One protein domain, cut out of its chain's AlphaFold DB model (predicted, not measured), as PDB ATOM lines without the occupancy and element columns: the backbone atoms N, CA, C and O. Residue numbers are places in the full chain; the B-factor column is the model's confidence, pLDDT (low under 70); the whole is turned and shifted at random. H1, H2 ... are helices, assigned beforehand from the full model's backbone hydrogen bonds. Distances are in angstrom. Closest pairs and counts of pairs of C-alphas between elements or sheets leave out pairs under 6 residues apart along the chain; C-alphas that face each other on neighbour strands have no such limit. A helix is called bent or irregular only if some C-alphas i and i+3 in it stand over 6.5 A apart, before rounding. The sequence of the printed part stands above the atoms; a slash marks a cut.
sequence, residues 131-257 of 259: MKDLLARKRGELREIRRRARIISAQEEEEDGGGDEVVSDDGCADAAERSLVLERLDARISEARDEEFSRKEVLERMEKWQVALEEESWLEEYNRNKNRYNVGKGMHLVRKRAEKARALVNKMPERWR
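AT A GLANCE: This is residues 131 to 257 of the 259 residues of an uncharacterized protein of Aegilops tauschii subsp. strangulata (UniProt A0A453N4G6). One long helix, H3, is bent partway into two arms, and one further helix packs on each arm: H1 nearly side by side with H3a, and H4 crossing H3b at a steep angle. The small helix H2 sits in the loop between H1 and H3 and touches no helix, and the loop of residues 225 to 234 joins H3b to H4 at the far end. The printed part has 127 residues with four named helices, in the order H1, H2, H3, H4, and no named strand; the class is all helix. The whole is an extended rod, with a radius of gyration of the C-alphas of 23.8 A and spans of 74 by 26 by 25 A.

IN THESE COORDINATES: Begin with H3, residues 175 to 224, which by its hydrogen bonds was assigned as one helix but is bent: C-alphas 198 and 201 are 7.5 A apart. Find C-alpha 175 at (-31.655, -22.186, 0.864); from there the arm H3a, residues 175 to 198, runs 35.1 A. The arm H3b, residues 201 to 224, runs 34.7 A and ends with C-alpha 224 at (13.297, -16.750, -48.942). Go back to C-alpha 131 at (-23.903, -18.115, -0.420) for H1, residues 131 to 148, 25.9 A long. H2 is residues 155 to 160. H4, residues 235 to 249, is 21.0 A long and ends with C-alpha 249 at (7.832, -29.945, -36.254).

HOW THE PARTS SIT: Look first at the bend, where the lines of H3a and H3b stand at a steep tilt of 53 degrees. H1 touches H3a, and their closest C-alphas, those of Leu 142 and Ile 189, are 5.3 A apart. These two run the same way at a shallow tilt of 18 degrees. On the other arm, H3b touches H4 with residues 209 to 219 alone; the closest C-alphas, those of Ala 212 and Ala 245, are 4.7 A apart. H3b and H4 run opposite ways at a steep tilt of 47 degrees. H2 is apart from H1, H3a, H3b and H4, and H1 is apart from H4. In H1, H2, H3a, H3b and H4 every O i to N i+4 pair is within hydrogen-bond range.

THE WHOLE: The C-alphas farthest apart, those of Asp 174 and Asn 230, are 74.7 A apart. The printed part has no cut. The link from H2 to H3, 14 residues, is long; those from H1 to H2 and from H3 to H4 are short. Residues 157 to 162, of which 157 to 160 belong to H2, stand free, as do residues 224 to 237, of which 235 to 237 belong to H4. The mean pLDDT of the printed part is 79.3; look for values under 70 at residues 152 to 174, 228 to 234 and 256 to 257.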
ATOM      1  N   MET A 131     -23.590 -16.967   0.437       91.69
ATOM      2  CA  MET A 131     -23.903 -18.115  -0.420       91.69
ATOM      3  C   MET A 131     -23.880 -17.730  -1.906       91.69
ATOM      4  O   MET A 131     -23.266 -18.422  -2.719       91.69
ATOM      5  N   LYS A 132     -24.474 -16.588  -2.273       86.00
ATOM      6  CA  LYS A 132     -24.431 -16.060  -3.647       86.00
ATOM      7  C   LYS A 132     -22.992 -15.813  -4.117       86.00
ATOM      8  O   LYS A 132     -22.620 -16.257  -5.204       86.00
ATOM      9  N   ASP A 133     -22.170 -15.179  -3.282       90.56
ATOM     10  CA  ASP A 133     -20.762 -14.911  -3.594       90.56
ATOM     11  C   ASP A 133     -19.943 -16.202  -3.731       90.56
ATOM     12  O   ASP A 133     -19.044 -16.297  -4.569       90.56
ATOM     13  N   LEU A 134     -20.227 -17.215  -2.907       93.25
ATOM     14  CA  LEU A 134     -19.596 -18.530  -3.008       93.25
ATOM     15  C   LEU A 134     -19.927 -19.207  -4.344       93.25
ATOM     16  O   LEU A 134     -19.009 -19.626  -5.049       93.25
ATOM     17  N   LEU A 135     -21.205 -19.245  -4.728       89.44
ATOM     18  CA  LEU A 135     -21.640 -19.803  -6.011       89.44
ATOM     19  C   LEU A 135     -20.984 -19.079  -7.194       89.44
ATOM     20  O   LEU A 135     -20.483 -19.724  -8.115       89.44
ATOM     21  N   ALA A 136     -20.932 -17.745  -7.164       88.06
ATOM     22  CA  ALA A 136     -20.274 -16.957  -8.204       88.06
ATOM     23  C   ALA A 136     -18.774 -17.284  -8.315       88.06
ATOM     24  O   ALA A 136     -18.262 -17.478  -9.422       88.06
ATOM     25  N   ARG A 137     -18.076 -17.411  -7.177       93.56
ATOM     26  CA  ARG A 137     -16.664 -17.821  -7.133       93.56
ATOM     27  C   ARG A 137     -16.452 -19.220  -7.710       93.56
ATOM     28  O   ARG A 137     -15.565 -19.381  -8.541       93.56
ATOM     29  N   LYS A 138     -17.288 -20.195  -7.343       93.50
ATOM     30  CA  LYS A 138     -17.222 -21.575  -7.856       93.50
ATOM     31  C   LYS A 138     -17.452 -21.647  -9.367       93.50
ATOM     32  O   LYS A 138     -16.681 -22.285 -10.078       93.50
ATOM     33  N   ARG A 139     -18.438 -20.912  -9.895       89.81
ATOM     34  CA  ARG A 139     -18.634 -20.778 -11.353       89.81
ATOM     35  C   ARG A 139     -17.416 -20.151 -12.037       89.81
ATOM     36  O   ARG A 139     -17.030 -20.582 -13.119       89.81
ATOM     37  N   GLY A 140     -16.813 -19.137 -11.413       88.06
ATOM     38  CA  GLY A 140     -15.561 -18.534 -11.872       88.06
ATOM     39  C   GLY A 140     -14.428 -19.549 -11.963       88.06
ATOM     40  O   GLY A 140     -13.844 -19.712 -13.029       88.06
ATOM     41  N   GLU A 141     -14.183 -20.273 -10.875       94.94
ATOM     42  CA  GLU A 141     -13.176 -21.329 -10.786       94.94
ATOM     43  C   GLU A 141     -13.354 -22.391 -11.881       94.94
ATOM     44  O   GLU A 141     -12.399 -22.704 -12.596       94.94
ATOM     45  N   LEU A 142     -14.580 -22.892 -12.069       92.56
ATOM     46  CA  LEU A 142     -14.906 -23.867 -13.111       92.56
ATOM     47  C   LEU A 142     -14.549 -23.352 -14.514       92.56
ATOM     48  O   LEU A 142     -13.890 -24.058 -15.281       92.56
ATOM     49  N   ARG A 143     -14.936 -22.109 -14.839       88.75
ATOM     50  CA  ARG A 143     -14.594 -21.459 -16.118       88.75
ATOM     51  C   ARG A 143     -13.086 -21.340 -16.307       88.75
ATOM     52  O   ARG A 143     -12.574 -21.570 -17.400       88.75
ATOM     53  N   GLU A 144     -12.347 -21.002 -15.254       92.50
ATOM     54  CA  GLU A 144     -10.891 -20.894 -15.344       92.50
ATOM     55  C   GLU A 144     -10.207 -22.240 -15.588       92.50
ATOM     56  O   GLU A 144      -9.287 -22.302 -16.405       92.50
ATOM     57  N   ILE A 145     -10.658 -23.306 -14.919       92.69
ATOM     58  CA  ILE A 145     -10.140 -24.666 -15.124       92.69
ATOM     59  C   ILE A 145     -10.392 -25.110 -16.567       92.69
ATOM     60  O   ILE A 145      -9.454 -25.511 -17.257       92.69
ATOM     61  N   ARG A 146     -11.625 -24.960 -17.067       88.81
ATOM     62  CA  ARG A 146     -11.975 -25.313 -18.455       88.81
ATOM     63  C   ARG A 146     -11.130 -24.560 -19.476       88.81
ATOM     64  O   ARG A 146     -10.559 -25.180 -20.376       88.81
ATOM     65  N   ARG A 147     -10.958 -23.247 -19.280       89.56
ATOM     66  CA  ARG A 147     -10.098 -22.398 -20.117       89.56
ATOM     67  C   ARG A 147      -8.657 -22.912 -20.152       89.56
ATOM     68  O   ARG A 147      -8.082 -23.028 -21.234       89.56
ATOM     69  N   ARG A 148      -8.062 -23.233 -18.994       89.62
ATOM     70  CA  ARG A 148      -6.684 -23.762 -18.923       89.62
ATOM     71  C   ARG A 148      -6.558 -25.133 -19.581       89.62
ATOM     72  O   ARG A 148      -5.612 -25.361 -20.331       89.62
ATOM     73  N   ALA A 149      -7.545 -25.999 -19.383       88.69
ATOM     74  CA  ALA A 149      -7.612 -27.322 -19.994       88.69
ATOM     75  C   ALA A 149      -7.957 -27.296 -21.501       88.69
ATOM     76  O   ALA A 149      -8.019 -28.353 -22.143       88.69
ATOM     77  N   ARG A 150      -8.199 -26.103 -22.074       86.00
ATOM     78  CA  ARG A 150      -8.721 -25.895 -23.437       86.00
ATOM     79  C   ARG A 150      -9.932 -26.796 -23.720       86.00
ATOM     80  O   ARG A 150     -10.061 -27.374 -24.801       86.00
ATOM     81  N   ILE A 151     -10.788 -26.974 -22.716       78.81
ATOM     82  CA  ILE A 151     -12.056 -27.686 -22.844       78.81
ATOM     83  C   ILE A 151     -13.058 -26.668 -23.373       78.81
ATOM     84  O   ILE A 151     -13.562 -25.856 -22.612       78.81
ATOM     85  N   ILE A 152     -13.327 -26.715 -24.677       65.56
ATOM     86  CA  ILE A 152     -14.491 -26.044 -25.256       65.56
ATOM     87  C   ILE A 152     -15.669 -26.963 -24.950       65.56
ATOM     88  O   ILE A 152     -15.887 -27.957 -25.646       65.56
ATOM     89  N   SER A 153     -16.361 -26.728 -23.843       58.19
ATOM     90  CA  SER A 153     -17.602 -27.450 -23.577       58.19
ATOM     91  C   SER A 153     -18.725 -26.766 -24.345       58.19
ATOM     92  O   SER A 153     -18.901 -25.569 -24.181       58.19
ATOM     93  N   ALA A 154     -19.528 -27.507 -25.117       52.09
ATOM     94  CA  ALA A 154     -20.770 -26.990 -25.714       52.09
ATOM     95  C   ALA A 154     -21.712 -26.347 -24.664       52.09
ATOM     96  O   ALA A 154     -22.512 -25.481 -24.988       52.09
ATOM     97  N   GLN A 155     -21.545 -26.704 -23.383       49.47
ATOM     98  CA  GLN A 155     -22.171 -26.045 -22.231       49.47
ATOM     99  C   GLN A 155     -21.739 -24.588 -21.990       49.47
ATOM    100  O   GLN A 155     -22.472 -23.880 -21.314       49.47
ATOM    101  N   GLU A 156     -20.591 -24.121 -22.492       50.25
ATOM    102  CA  GLU A 156     -20.204 -22.701 -22.384       50.25
ATOM    103  C   GLU A 156     -21.135 -21.805 -23.211       50.25
ATOM    104  O   GLU A 156     -21.413 -20.689 -22.787       50.25
ATOM    105  N   GLU A 157     -21.680 -22.301 -24.329       48.94
ATOM    106  CA  GLU A 157     -22.654 -21.552 -25.135       48.94
ATOM    107  C   GLU A 157     -24.053 -21.522 -24.489       48.94
ATOM    108  O   GLU A 157     -24.770 -20.537 -24.643       48.94
ATOM    109  N   GLU A 158     -24.427 -22.542 -23.704       47.03
ATOM    110  CA  GLU A 158     -25.703 -22.549 -22.968       47.03
ATOM    111  C   GLU A 158     -25.628 -21.830 -21.606       47.03
ATOM    112  O   GLU A 158     -26.595 -21.180 -21.211       47.03
ATOM    113  N   GLU A 159     -24.481 -21.853 -20.910       47.34
ATOM    114  CA  GLU A 159     -24.285 -21.134 -19.635       47.34
ATOM    115  C   GLU A 159     -24.054 -19.619 -19.817       47.34
ATOM    116  O   GLU A 159     -24.420 -18.849 -18.928       47.34
ATOM    117  N   ASP A 160     -23.481 -19.172 -20.945       44.06
ATOM    118  CA  ASP A 160     -23.366 -17.741 -21.305       44.06
ATOM    119  C   ASP A 160     -24.633 -17.231 -22.034       44.06
ATOM    120  O   ASP A 160     -24.947 -16.041 -22.015       44.06
ATOM    121  N   GLY A 161     -25.411 -18.150 -22.625       40.69
ATOM    122  CA  GLY A 161     -26.632 -17.902 -23.399       40.69
ATOM    123  C   GLY A 161     -27.957 -17.990 -22.628       40.69
ATOM    124  O   GLY A 161     -29.002 -18.173 -23.248       40.69
ATOM    125  N   GLY A 162     -27.951 -17.863 -21.296       42.75
ATOM    126  CA  GLY A 162     -29.189 -17.790 -20.503       42.75
ATOM    127  C   GLY A 162     -29.942 -19.118 -20.320       42.75
ATOM    128  O   GLY A 162     -31.126 -19.095 -19.984       42.75
ATOM    129  N   GLY A 163     -29.282 -20.262 -20.512       39.44
ATOM    130  CA  GLY A 163     -29.837 -21.593 -20.271       39.44
ATOM    131  C   GLY A 163     -29.689 -22.050 -18.818       39.44
ATOM    132  O   GLY A 163     -28.678 -22.623 -18.432       39.44
ATOM    133  N   ASP A 164     -30.720 -21.783 -18.018       45.62
ATOM    134  CA  ASP A 164     -31.314 -22.743 -17.071       45.62
ATOM    135  C   ASP A 164     -30.395 -23.487 -16.066       45.62
ATOM    136  O   ASP A 164     -30.435 -24.701 -15.906       45.62
ATOM    137  N   GLU A 165     -29.614 -22.735 -15.293       47.16
ATOM    138  CA  GLU A 165     -29.481 -22.994 -13.844       47.16
ATOM    139  C   GLU A 165     -29.461 -21.638 -13.122       47.16
ATOM    140  O   GLU A 165     -28.589 -21.294 -12.312       47.16
ATOM    141  N   VAL A 166     -30.422 -20.803 -13.532       47.75
ATOM    142  CA  VAL A 166     -30.757 -19.529 -12.914       47.75
ATOM    143  C   VAL A 166     -31.352 -19.859 -11.552       47.75
ATOM    144  O   VAL A 166     -32.555 -20.015 -11.390       47.75
ATOM    145  N   VAL A 167     -30.493 -19.904 -10.536       48.66
ATOM    146  CA  VAL A 167     -30.911 -19.408  -9.226       48.66
ATOM    147  C   VAL A 167     -31.382 -17.988  -9.508       48.66
ATOM    148  O   VAL A 167     -30.542 -17.121  -9.762       48.66
ATOM    149  N   SER A 168     -32.699 -17.774  -9.564       47.22
ATOM    150  CA  SER A 168     -33.272 -16.445  -9.761       47.22
ATOM    151  C   SER A 168     -32.545 -15.469  -8.848       47.22
ATOM    152  O   SER A 168     -32.447 -15.671  -7.633       47.22
ATOM    153  N   ASP A 169     -31.997 -14.417  -9.457       47.34
ATOM    154  CA  ASP A 169     -31.292 -13.345  -8.751       47.34
ATOM    155  C   ASP A 169     -32.191 -12.661  -7.704       47.34
ATOM    156  O   ASP A 169     -31.698 -12.040  -6.764       47.34
ATOM    157  N   ASP A 170     -33.504 -12.877  -7.825       48.81
ATOM    158  CA  ASP A 170     -34.613 -12.319  -7.053       48.81
ATOM    159  C   ASP A 170     -34.667 -12.718  -5.562       48.81
ATOM    160  O   ASP A 170     -35.695 -12.604  -4.909       48.81
ATOM    161  N   GLY A 171     -33.580 -13.225  -4.975       48.62
ATOM    162  CA  GLY A 171     -33.511 -13.516  -3.534       48.62
ATOM    163  C   GLY A 171     -34.423 -14.653  -3.034       48.62
ATOM    164  O   GLY A 171     -34.209 -15.127  -1.924       48.62
ATOM    165  N   CYS A 172     -35.356 -15.145  -3.856       44.41
ATOM    166  CA  CYS A 172     -36.408 -16.099  -3.495       44.41
ATOM    167  C   CYS A 172     -36.015 -17.580  -3.652       44.41
ATOM    168  O   CYS A 172     -36.748 -18.454  -3.197       44.41
ATOM    169  N   ALA A 173     -34.879 -17.885  -4.287       56.97
ATOM    170  CA  ALA A 173     -34.404 -19.265  -4.375       56.97
ATOM    171  C   ALA A 173     -34.092 -19.802  -2.971       56.97
ATOM    172  O   ALA A 173     -33.257 -19.221  -2.254       56.97
ATOM    173  N   ASP A 174     -34.784 -20.885  -2.613       69.19
ATOM    174  CA  ASP A 174     -34.748 -21.522  -1.302       69.19
ATOM    175  C   ASP A 174     -33.309 -21.910  -0.922       69.19
ATOM    176  O   ASP A 174     -32.467 -22.230  -1.770       69.19
ATOM    177  N   ALA A 175     -32.993 -21.870   0.372       75.38
ATOM    178  CA  ALA A 175     -31.655 -22.186   0.864       75.38
ATOM    179  C   ALA A 175     -31.214 -23.607   0.449       75.38
ATOM    180  O   ALA A 175     -30.022 -23.836   0.201       75.38
ATOM    181  N   ALA A 176     -32.164 -24.538   0.318       80.06
ATOM    182  CA  ALA A 176     -31.913 -25.897  -0.152       80.06
ATOM    183  C   ALA A 176     -31.493 -25.937  -1.631       80.06
ATOM    184  O   ALA A 176     -30.521 -26.609  -1.973       80.06
ATOM    185  N   GLU A 177     -32.151 -25.162  -2.495       81.75
ATOM    186  CA  GLU A 177     -31.818 -25.078  -3.921       81.75
ATOM    187  C   GLU A 177     -30.384 -24.573  -4.123       81.75
ATOM    188  O   GLU A 177     -29.591 -25.179  -4.844       81.75
ATOM    189  N   ARG A 178     -29.999 -23.510  -3.402       82.88
ATOM    190  CA  ARG A 178     -28.630 -22.971  -3.467       82.88
ATOM    191  C   ARG A 178     -27.580 -23.987  -3.019       82.88
ATOM    192  O   ARG A 178     -26.476 -23.991  -3.561       82.88
ATOM    193  N   SER A 179     -27.924 -24.840  -2.056       87.19
ATOM    194  CA  SER A 179     -27.037 -25.896  -1.557       87.19
ATOM    195  C   SER A 179     -26.844 -27.008  -2.595       87.19
ATOM    196  O   SER A 179     -25.712 -27.415  -2.840       87.19
ATOM    197  N   LEU A 180     -27.915 -27.426  -3.280       87.56
ATOM    198  CA  LEU A 180     -27.845 -28.407  -4.374       87.56
ATOM    199  C   LEU A 180     -27.018 -27.895  -5.562       87.56
ATOM    200  O   LEU A 180     -26.196 -28.624  -6.117       87.56
ATOM    201  N   VAL A 181     -27.190 -26.622  -5.932       87.19
ATOM    202  CA  VAL A 181     -26.390 -25.997  -6.999       87.19
ATOM    203  C   VAL A 181     -24.908 -25.955  -6.618       87.19
ATOM    204  O   VAL A 181     -24.050 -26.194  -7.470       87.19
ATOM    205  N   LEU A 182     -24.584 -25.678  -5.351       90.44
ATOM    206  CA  LEU A 182     -23.201 -25.689  -4.872       90.44
ATOM    207  C   LEU A 182     -22.573 -27.085  -4.995       90.44
ATOM    208  O   LEU A 182     -21.479 -27.203  -5.542       90.44
ATOM    209  N   GLU A 183     -23.281 -28.130  -4.559       91.50
ATOM    210  CA  GLU A 183     -22.822 -29.522  -4.658       91.50
ATOM    211  C   GLU A 183     -22.552 -29.930  -6.116       91.50
ATOM    212  O   GLU A 183     -21.490 -30.466  -6.442       91.50
ATOM    213  N   ARG A 184     -23.475 -29.600  -7.028       89.38
ATOM    214  CA  ARG A 184     -23.300 -29.846  -8.465       89.38
ATOM    215  C   ARG A 184     -22.096 -29.092  -9.035       89.38
ATOM    216  O   ARG A 184     -21.364 -29.650  -9.856       89.38
ATOM    217  N   LEU A 185     -21.878 -27.838  -8.634       90.00
ATOM    218  CA  LEU A 185     -20.700 -27.076  -9.058       90.00
ATOM    219  C   LEU A 185     -19.404 -27.714  -8.554       90.00
ATOM    220  O   LEU A 185     -18.454 -27.809  -9.327       90.00
ATOM    221  N   ASP A 186     -19.360 -28.185  -7.309       95.31
ATOM    222  CA  ASP A 186     -18.183 -28.857  -6.749       95.31
ATOM    223  C   ASP A 186     -17.859 -30.173  -7.473       95.31
ATOM    224  O   ASP A 186     -16.687 -30.445  -7.765       95.31
ATOM    225  N   ALA A 187     -18.879 -30.950  -7.847       93.56
ATOM    226  CA  ALA A 187     -18.707 -32.139  -8.682       93.56
ATOM    227  C   ALA A 187     -18.120 -31.781 -10.060       93.56
ATOM    228  O   ALA A 187     -17.086 -32.323 -10.454       93.56
ATOM    229  N   ARG A 188     -18.698 -30.790 -10.754       91.12
ATOM    230  CA  ARG A 188     -18.213 -30.325 -12.070       91.12
ATOM    231  C   ARG A 188     -16.799 -29.748 -12.010       91.12
ATOM    232  O   ARG A 188     -16.027 -29.928 -12.949       91.12
ATOM    233  N   ILE A 189     -16.445 -29.043 -10.934       94.38
ATOM    234  CA  ILE A 189     -15.078 -28.546 -10.705       94.38
ATOM    235  C   ILE A 189     -14.113 -29.718 -10.556       94.38
ATOM    236  O   ILE A 189     -13.031 -29.684 -11.139       94.38
ATOM    237  N   SER A 190     -14.498 -30.748  -9.805       96.31
ATOM    238  CA  SER A 190     -13.670 -31.940  -9.604       96.31
ATOM    239  C   SER A 190     -13.420 -32.668 -10.928       96.31
ATOM    240  O   SER A 190     -12.268 -32.880 -11.296       96.31
ATOM    241  N   GLU A 191     -14.471 -32.915 -11.711       93.62
ATOM    242  CA  GLU A 191     -14.362 -33.499 -13.056       93.62
ATOM    243  C   GLU A 191     -13.478 -32.656 -13.989       93.62
ATOM    244  O   GLU A 191     -12.615 -33.178 -14.697       93.62
ATOM    245  N   ALA A 192     -13.650 -31.330 -13.979       91.94
ATOM    246  CA  ALA A 192     -12.854 -30.434 -14.809       91.94
ATOM    247  C   ALA A 192     -11.370 -30.430 -14.408       91.94
ATOM    248  O   ALA A 192     -10.510 -30.298 -15.280       91.94
ATOM    249  N   ARG A 193     -11.053 -30.579 -13.114       95.31
ATOM    250  CA  ARG A 193      -9.670 -30.703 -12.623       95.31
ATOM    251  C   ARG A 193      -9.030 -32.013 -13.070       95.31
ATOM    252  O   ARG A 193      -7.871 -31.999 -13.482       95.31
ATOM    253  N   ASP A 194      -9.773 -33.114 -13.032       95.12
ATOM    254  CA  ASP A 194      -9.286 -34.410 -13.509       95.12
ATOM    255  C   ASP A 194      -9.001 -34.371 -15.017       95.12
ATOM    256  O   ASP A 194      -7.966 -34.863 -15.474       95.12
ATOM    257  N   GLU A 195      -9.859 -33.707 -15.793       92.00
ATOM    258  CA  GLU A 195      -9.648 -33.515 -17.230       92.00
ATOM    259  C   GLU A 195      -8.502 -32.527 -17.533       92.00
ATOM    260  O   GLU A 195      -7.713 -32.747 -18.455       92.00
ATOM    261  N   GLU A 196      -8.341 -31.455 -16.747       93.50
ATOM    262  CA  GLU A 196      -7.166 -30.570 -16.824       93.50
ATOM    263  C   GLU A 196      -5.875 -31.372 -16.609       93.50
ATOM    264  O   GLU A 196      -4.904 -31.230 -17.363       93.50
ATOM    265  N   PHE A 197      -5.878 -32.256 -15.612       94.69
ATOM    266  CA  PHE A 197      -4.749 -33.122 -15.311       94.69
ATOM    267  C   PHE A 197      -4.482 -34.132 -16.436       94.69
ATOM    268  O   PHE A 197      -3.336 -34.266 -16.872       94.69
ATOM    269  N   SER A 198      -5.523 -34.790 -16.961       94.12
ATOM    270  CA  SER A 198      -5.407 -35.782 -18.040       94.12
ATOM    271  C   SER A 198      -4.833 -35.173 -19.330       94.12
ATOM    272  O   SER A 198      -4.039 -35.804 -20.036       94.12
ATOM    273  N   ARG A 199      -5.171 -33.910 -19.618       93.00
ATOM    274  CA  ARG A 199      -4.729 -33.184 -20.821       93.00
ATOM    275  C   ARG A 199      -3.362 -32.533 -20.702       93.00
ATOM    276  O   ARG A 199      -2.810 -32.131 -21.731       93.00
ATOM    277  N   LYS A 200      -2.798 -32.435 -19.497       93.06
ATOM    278  CA  LYS A 200      -1.572 -31.675 -19.224       93.06
ATOM    279  C   LYS A 200      -0.444 -31.988 -20.204       93.06
ATOM    280  O   LYS A 200       0.081 -31.087 -20.854       93.06
ATOM    281  N   GLU A 201      -0.107 -33.264 -20.381       93.81
ATOM    282  CA  GLU A 201       0.996 -33.637 -21.271       93.81
ATOM    283  C   GLU A 201       0.726 -33.293 -22.741       93.81
ATOM    284  O   GLU A 201       1.648 -32.961 -23.489       93.81
ATOM    285  N   VAL A 202      -0.530 -33.403 -23.188       91.38
ATOM    286  CA  VAL A 202      -0.913 -33.057 -24.561       91.38
ATOM    287  C   VAL A 202      -0.774 -31.556 -24.766       91.38
ATOM    288  O   VAL A 202      -0.157 -31.147 -25.747       91.38
ATOM    289  N   LEU A 203      -1.274 -30.750 -23.830       90.38
ATOM    290  CA  LEU A 203      -1.184 -29.292 -23.881       90.38
ATOM    291  C   LEU A 203       0.271 -28.806 -23.856       90.38
ATOM    292  O   LEU A 203       0.646 -27.987 -24.693       90.38
ATOM    293  N   GLU A 204       1.123 -29.379 -23.001       92.62
ATOM    294  CA  GLU A 204       2.563 -29.075 -22.982       92.62
ATOM    295  C   GLU A 204       3.256 -29.447 -24.302       92.62
ATOM    296  O   GLU A 204       4.143 -28.735 -24.781       92.62
ATOM    297  N   ARG A 205       2.883 -30.582 -24.912       91.38
ATOM    298  CA  ARG A 205       3.402 -30.970 -26.234       91.38
ATOM    299  C   ARG A 205       2.927 -30.005 -27.322       91.38
ATOM    300  O   ARG A 205       3.734 -29.629 -28.169       91.38
ATOM    301  N   MET A 206       1.665 -29.575 -27.278       89.44
ATOM    302  CA  MET A 206       1.113 -28.585 -28.206       89.44
ATOM    303  C   MET A 206       1.840 -27.243 -28.107       89.44
ATOM    304  O   MET A 206       2.213 -26.694 -29.136       89.44
ATOM    305  N   GLU A 207       2.097 -26.744 -26.899       90.12
ATOM    306  CA  GLU A 207       2.841 -25.496 -26.686       90.12
ATOM    307  C   GLU A 207       4.278 -25.590 -27.223       90.12
ATOM    308  O   GLU A 207       4.730 -24.722 -27.971       90.12
ATOM    309  N   LYS A 208       4.979 -26.698 -26.941       91.12
ATOM    310  CA  LYS A 208       6.322 -26.953 -27.494       91.12
ATOM    311  C   LYS A 208       6.322 -26.952 -29.022       91.12
ATOM    312  O   LYS A 208       7.256 -26.436 -29.637       91.12
ATOM    313  N   TRP A 209       5.303 -27.546 -29.640       91.38
ATOM    314  CA  TRP A 209       5.166 -27.553 -31.093       91.38
ATOM    315  C   TRP A 209       4.803 -26.185 -31.662       91.38
ATOM    316  O   TRP A 209       5.345 -25.830 -32.703       91.38
ATOM    317  N   GLN A 210       3.968 -25.404 -30.981       88.88
ATOM    318  CA  GLN A 210       3.627 -24.041 -31.389       88.88
ATOM    319  C   GLN A 210       4.879 -23.158 -31.476       88.88
ATOM    320  O   GLN A 210       5.140 -22.570 -32.522       88.88
ATOM    321  N   VAL A 211       5.725 -23.172 -30.441       90.19
ATOM    322  CA  VAL A 211       7.012 -22.451 -30.458       90.19
ATOM    323  C   VAL A 211       7.921 -22.962 -31.582       90.19
ATOM    324  O   VAL A 211       8.589 -22.184 -32.260       90.19
ATOM    325  N   ALA A 212       7.956 -24.278 -31.818       90.12
ATOM    326  CA  ALA A 212       8.769 -24.844 -32.889       90.12
ATOM    327  C   ALA A 212       8.277 -24.441 -34.292       90.12
ATOM    328  O   ALA A 212       9.104 -24.251 -35.183       90.12
ATOM    329  N   LEU A 213       6.961 -24.304 -34.485       88.12
ATOM    330  CA  LEU A 213       6.356 -23.814 -35.726       88.12
ATOM    331  C   LEU A 213       6.697 -22.341 -35.976       88.12
ATOM    332  O   LEU A 213       7.035 -21.988 -37.101       88.12
ATOM    333  N   GLU A 214       6.669 -21.497 -34.943       89.00
ATOM    334  CA  GLU A 214       7.058 -20.084 -35.052       89.00
ATOM    335  C   GLU A 214       8.520 -19.949 -35.509       89.00
ATOM    336  O   GLU A 214       8.815 -19.261 -36.490       89.00
ATOM    337  N   GLU A 215       9.428 -20.691 -34.871       87.81
ATOM    338  CA  GLU A 215      10.851 -20.746 -35.232       87.81
ATOM    339  C   GLU A 215      11.076 -21.299 -36.652       87.81
ATOM    340  O   GLU A 215      11.936 -20.814 -37.388       87.81
ATOM    341  N   GLU A 216      10.306 -22.310 -37.068       85.50
ATOM    342  CA  GLU A 216      10.388 -22.872 -38.419       85.50
ATOM    343  C   GLU A 216       9.902 -21.875 -39.477       85.50
ATOM    344  O   GLU A 216      10.603 -21.663 -40.468       85.50
ATOM    345  N   SER A 217       8.798 -21.169 -39.218       86.12
ATOM    346  CA  SER A 217       8.293 -20.124 -40.113       86.12
ATOM    347  C   SER A 217       9.303 -18.984 -40.292       86.12
ATOM    348  O   SER A 217       9.537 -18.528 -41.415       86.12
ATOM    349  N   TRP A 218       9.996 -18.601 -39.212       88.38
ATOM    350  CA  TRP A 218      11.095 -17.639 -39.260       88.38
ATOM    351  C   TRP A 218      12.240 -18.140 -40.155       88.38
ATOM    352  O   TRP A 218      12.795 -17.380 -40.954       88.38
ATOM    353  N   LEU A 219      12.590 -19.431 -40.076       83.88
ATOM    354  CA  LEU A 219      13.620 -20.027 -40.933       83.88
ATOM    355  C   LEU A 219      13.206 -20.044 -42.406       83.88
ATOM    356  O   LEU A 219      14.048 -19.811 -43.278       83.88
ATOM    357  N   GLU A 220      11.940 -20.337 -42.701       84.69
ATOM    358  CA  GLU A 220      11.413 -20.268 -44.062       84.69
ATOM    359  C   GLU A 220      11.515 -18.846 -44.626       84.69
ATOM    360  O   GLU A 220      12.009 -18.659 -45.741       84.69
ATOM    361  N   GLU A 221      11.109 -17.839 -43.850       85.25
ATOM    362  CA  GLU A 221      11.201 -16.429 -44.233       85.25
ATOM    363  C   GLU A 221      12.658 -15.997 -44.460       85.25
ATOM    364  O   GLU A 221      12.993 -15.428 -45.505       85.25
ATOM    365  N   TYR A 222      13.560 -16.369 -43.549       81.56
ATOM    366  CA  TYR A 222      14.996 -16.147 -43.699       81.56
ATOM    367  C   TYR A 222      15.559 -16.797 -44.974       81.56
ATOM    368  O   TYR A 222      16.382 -16.204 -45.677       81.56
ATOM    369  N   ASN A 223      15.115 -18.011 -45.309       81.62
ATOM    370  CA  ASN A 223      15.570 -18.719 -46.504       81.62
ATOM    371  C   ASN A 223      15.055 -18.100 -47.809       81.62
ATOM    372  O   ASN A 223      15.771 -18.161 -48.812       81.62
ATOM    373  N   ARG A 224      13.861 -17.493 -47.800       83.88
ATOM    374  CA  ARG A 224      13.297 -16.750 -48.942       83.88
ATOM    375  C   ARG A 224      13.989 -15.398 -49.162       83.88
ATOM    376  O   ARG A 224      13.974 -14.882 -50.280       83.88
ATOM    377  N   ASN A 225      14.618 -14.829 -48.132       81.25
ATOM    378  CA  ASN A 225      15.293 -13.537 -48.221       81.25
ATOM    379  C   ASN A 225      16.584 -13.608 -49.068       81.25
ATOM    380  O   ASN A 225      17.570 -14.253 -48.705       81.25
ATOM    381  N   LYS A 226      16.612 -12.881 -50.194       77.56
ATOM    382  CA  LYS A 226      17.763 -12.833 -51.120       77.56
ATOM    383  C   LYS A 226      19.005 -12.153 -50.521       77.56
ATOM    384  O   LYS A 226      20.117 -12.487 -50.915       77.56
ATOM    385  N   ASN A 227      18.833 -11.275 -49.528       77.38
ATOM    386  CA  ASN A 227      19.918 -10.576 -48.824       77.38
ATOM    387  C   ASN A 227      20.371 -11.284 -47.532       77.38
ATOM    388  O   ASN A 227      21.092 -10.698 -46.724       77.38
ATOM    389  N   ARG A 228      19.988 -12.551 -47.321       69.88
ATOM    390  CA  ARG A 228      20.235 -13.300 -46.071       69.88
ATOM    391  C   ARG A 228      21.697 -13.361 -45.610       69.88
ATOM    392  O   ARG A 228      21.958 -13.502 -44.423       69.88
ATOM    393  N   TYR A 229      22.657 -13.255 -46.528       68.25
ATOM    394  CA  TYR A 229      24.088 -13.328 -46.209       68.25
ATOM    395  C   TYR A 229      24.700 -11.991 -45.767       68.25
ATOM    396  O   TYR A 229      25.844 -11.978 -45.322       68.25
ATOM    397  N   ASN A 230      23.943 -10.890 -45.825       67.62
ATOM    398  CA  ASN A 230      24.402  -9.562 -45.403       67.62
ATOM    399  C   ASN A 230      24.195  -9.296 -43.898       67.62
ATOM    400  O   ASN A 230      24.419  -8.178 -43.439       67.62
ATOM    401  N   VAL A 231      23.738 -10.288 -43.120       61.53
ATOM    402  CA  VAL A 231      23.327 -10.097 -41.720       61.53
ATOM    403  C   VAL A 231      24.448 -10.459 -40.733       61.53
ATOM    404  O   VAL A 231      25.157 -11.449 -40.907       61.53
ATOM    405  N   GLY A 232      24.614  -9.621 -39.703       67.00
ATOM    406  CA  GLY A 232      25.753  -9.592 -38.779       67.00
ATOM    407  C   GLY A 232      25.982 -10.827 -37.888       67.00
ATOM    408  O   GLY A 232      25.234 -11.810 -37.887       67.00
ATOM    409  N   LYS A 233      27.072 -10.767 -37.104       60.94
ATOM    410  CA  LYS A 233      27.523 -11.834 -36.186       60.94
ATOM    411  C   LYS A 233      26.376 -12.321 -35.283       60.94
ATOM    412  O   LYS A 233      25.723 -11.522 -34.630       60.94
ATOM    413  N   GLY A 234      26.173 -13.641 -35.225       69.00
ATOM    414  CA  GLY A 234      25.151 -14.297 -34.386       69.00
ATOM    415  C   GLY A 234      23.999 -14.953 -35.157       69.00
ATOM    416  O   GLY A 234      23.406 -15.905 -34.655       69.00
ATOM    417  N   MET A 235      23.761 -14.564 -36.416       75.75
ATOM    418  CA  MET A 235      22.684 -15.118 -37.260       75.75
ATOM    419  C   MET A 235      22.766 -16.646 -37.449       75.75
ATOM    420  O   MET A 235      21.756 -17.343 -37.505       75.75
ATOM    421  N   HIS A 236      23.980 -17.203 -37.483       79.12
ATOM    422  CA  HIS A 236      24.179 -18.649 -37.612       79.12
ATOM    423  C   HIS A 236      23.646 -19.451 -36.407       79.12
ATOM    424  O   HIS A 236      23.274 -20.612 -36.577       79.12
ATOM    425  N   LEU A 237      23.603 -18.860 -35.203       78.19
ATOM    426  CA  LEU A 237      23.050 -19.506 -34.006       78.19
ATOM    427  C   LEU A 237      21.524 -19.547 -34.073       78.19
ATOM    428  O   LEU A 237      20.937 -20.587 -33.785       78.19
ATOM    429  N   VAL A 238      20.903 -18.452 -34.523       80.62
ATOM    430  CA  VAL A 238      19.450 -18.366 -34.733       80.62
ATOM    431  C   VAL A 238      19.018 -19.344 -35.827       80.62
ATOM    432  O   VAL A 238      18.113 -20.143 -35.617       80.62
ATOM    433  N   ARG A 239      19.766 -19.414 -36.938       79.12
ATOM    434  CA  ARG A 239      19.527 -20.410 -37.995       79.12
ATOM    435  C   ARG A 239      19.626 -21.848 -37.483       79.12
ATOM    436  O   ARG A 239      18.732 -22.644 -37.740       79.12
ATOM    437  N   LYS A 240      20.673 -22.186 -36.719       84.19
ATOM    438  CA  LYS A 240      20.825 -23.528 -36.123       84.19
ATOM    439  C   LYS A 240      19.705 -23.864 -35.135       84.19
ATOM    440  O   LYS A 240      19.291 -25.019 -35.059       84.19
ATOM    441  N   ARG A 241      19.233 -22.887 -34.352       84.75
ATOM    442  CA  ARG A 241      18.091 -23.054 -33.438       84.75
ATOM    443  C   ARG A 241      16.817 -23.368 -34.221       84.75
ATOM    444  O   ARG A 241      16.151 -24.351 -33.907       84.75
ATOM    445  N   ALA A 242      16.553 -22.621 -35.283       85.06
ATOM    446  CA  ALA A 242      15.377 -22.823 -36.113       85.06
ATOM    447  C   ALA A 242      15.437 -24.128 -36.941       85.06
ATOM    448  O   ALA A 242      14.441 -24.833 -37.086       85.06
ATOM    449  N   GLU A 243      16.625 -24.547 -37.396       85.69
ATOM    450  CA  GLU A 243      16.833 -25.863 -38.025       85.69
ATOM    451  C   GLU A 243      16.509 -27.017 -37.049       85.69
ATOM    452  O   GLU A 243      15.903 -28.016 -37.444       85.69
ATOM    453  N   LYS A 244      16.853 -26.878 -35.757       86.62
ATOM    454  CA  LYS A 244      16.449 -27.839 -34.712       86.62
ATOM    455  C   LYS A 244      14.938 -27.825 -34.470       86.62
ATOM    456  O   LYS A 244      14.357 -28.895 -34.289       86.62
ATOM    457  N   ALA A 245      14.307 -26.652 -34.488       87.12
ATOM    458  CA  ALA A 245      12.857 -26.519 -34.356       87.12
ATOM    459  C   ALA A 245      12.114 -27.243 -35.492       87.12
ATOM    460  O   ALA A 245      11.199 -28.020 -35.230       87.12
ATOM    461  N   ARG A 246      12.602 -27.141 -36.736       86.56
ATOM    462  CA  ARG A 246      12.068 -27.892 -37.886       86.56
ATOM    463  C   ARG A 246      12.069 -29.409 -37.674       86.56
ATOM    464  O   ARG A 246      11.117 -30.095 -38.041       86.56
ATOM    465  N   ALA A 247      13.115 -29.955 -37.052       86.81
ATOM    466  CA  ALA A 247      13.164 -31.380 -36.724       86.81
ATOM    467  C   ALA A 247      12.103 -31.790 -35.683       86.81
ATOM    468  O   ALA A 247      11.634 -32.927 -35.715       86.81
ATOM    469  N   LEU A 248      11.715 -30.885 -34.775       85.94
ATOM    470  CA  LEU A 248      10.616 -31.101 -33.828       85.94
ATOM    471  C   LEU A 248       9.249 -31.021 -34.520       85.94
ATOM    472  O   LEU A 248       8.413 -31.889 -34.276       85.94
ATOM    473  N   VAL A 249       9.051 -30.060 -35.428       85.69
ATOM    474  CA  VAL A 249       7.832 -29.945 -36.254       85.69
ATOM    475  C   VAL A 249       7.624 -31.199 -37.109       85.69
ATOM    476  O   VAL A 249       6.528 -31.748 -37.160       85.69
ATOM    477  N   ASN A 250       8.688 -31.746 -37.704       85.31
ATOM    478  CA  ASN A 250       8.612 -32.981 -38.492       85.31
ATOM    479  C   ASN A 250       8.181 -34.218 -37.680       85.31
ATOM    480  O   ASN A 250       7.791 -35.221 -38.272       85.31
ATOM    481  N   LYS A 251       8.247 -34.166 -36.343       86.62
ATOM    482  CA  LYS A 251       7.755 -35.227 -35.451       86.62
ATOM    483  C   LYS A 251       6.285 -35.050 -35.056       86.62
ATOM    484  O   LYS A 251       5.739 -35.950 -34.422       86.62
ATOM    485  N   MET A 252       5.631 -33.936 -35.409       83.94
ATOM    486  CA  MET A 252       4.189 -33.782 -35.190       83.94
ATOM    487  C   MET A 252       3.409 -34.842 -35.975       83.94
ATOM    488  O   MET A 252       3.789 -35.151 -37.114       83.94
ATOM    489  N   PRO A 253       2.300 -35.372 -35.428       83.31
ATOM    490  CA  PRO A 253       1.421 -36.246 -36.192       83.31
ATOM    491  C   PRO A 253       0.904 -35.514 -37.435       83.31
ATOM    492  O   PRO A 253       0.602 -34.324 -37.371       83.31
ATOM    493  N   GLU A 254       0.789 -36.225 -38.556       76.94
ATOM    494  CA  GLU A 254       0.491 -35.625 -39.869       76.94
ATOM    495  C   GLU A 254      -0.792 -34.788 -39.871       76.94
ATOM    496  O   GLU A 254      -0.799 -33.700 -40.438       76.94
ATOM    497  N   ARG A 255      -1.818 -35.223 -39.125       75.12
ATOM    498  CA  ARG A 255      -3.092 -34.500 -38.954       75.12
ATOM    499  C   ARG A 255      -2.972 -33.089 -38.357       75.12
ATOM    500  O   ARG A 255      -3.934 -32.343 -38.409       75.12
ATOM    501  N   TRP A 256      -1.830 -32.740 -37.763       68.62
ATOM    502  CA  TRP A 256      -1.573 -31.425 -37.162       68.62
ATOM    503  C   TRP A 256      -0.507 -30.623 -37.916       68.62
ATOM    504  O   TRP A 256      -0.157 -29.525 -37.494       68.62
ATOM    505  N   ARG A 257       0.088 -31.182 -38.980       65.62
ATOM    506  CA  ARG A 257       1.326 -30.648 -39.566       65.62
ATOM    507  C   ARG A 257       1.090 -29.469 -40.525       65.62
ATOM    508  O   ARG A 257       2.059 -28.779 -40.831       65.62
TER     509      ARG A 257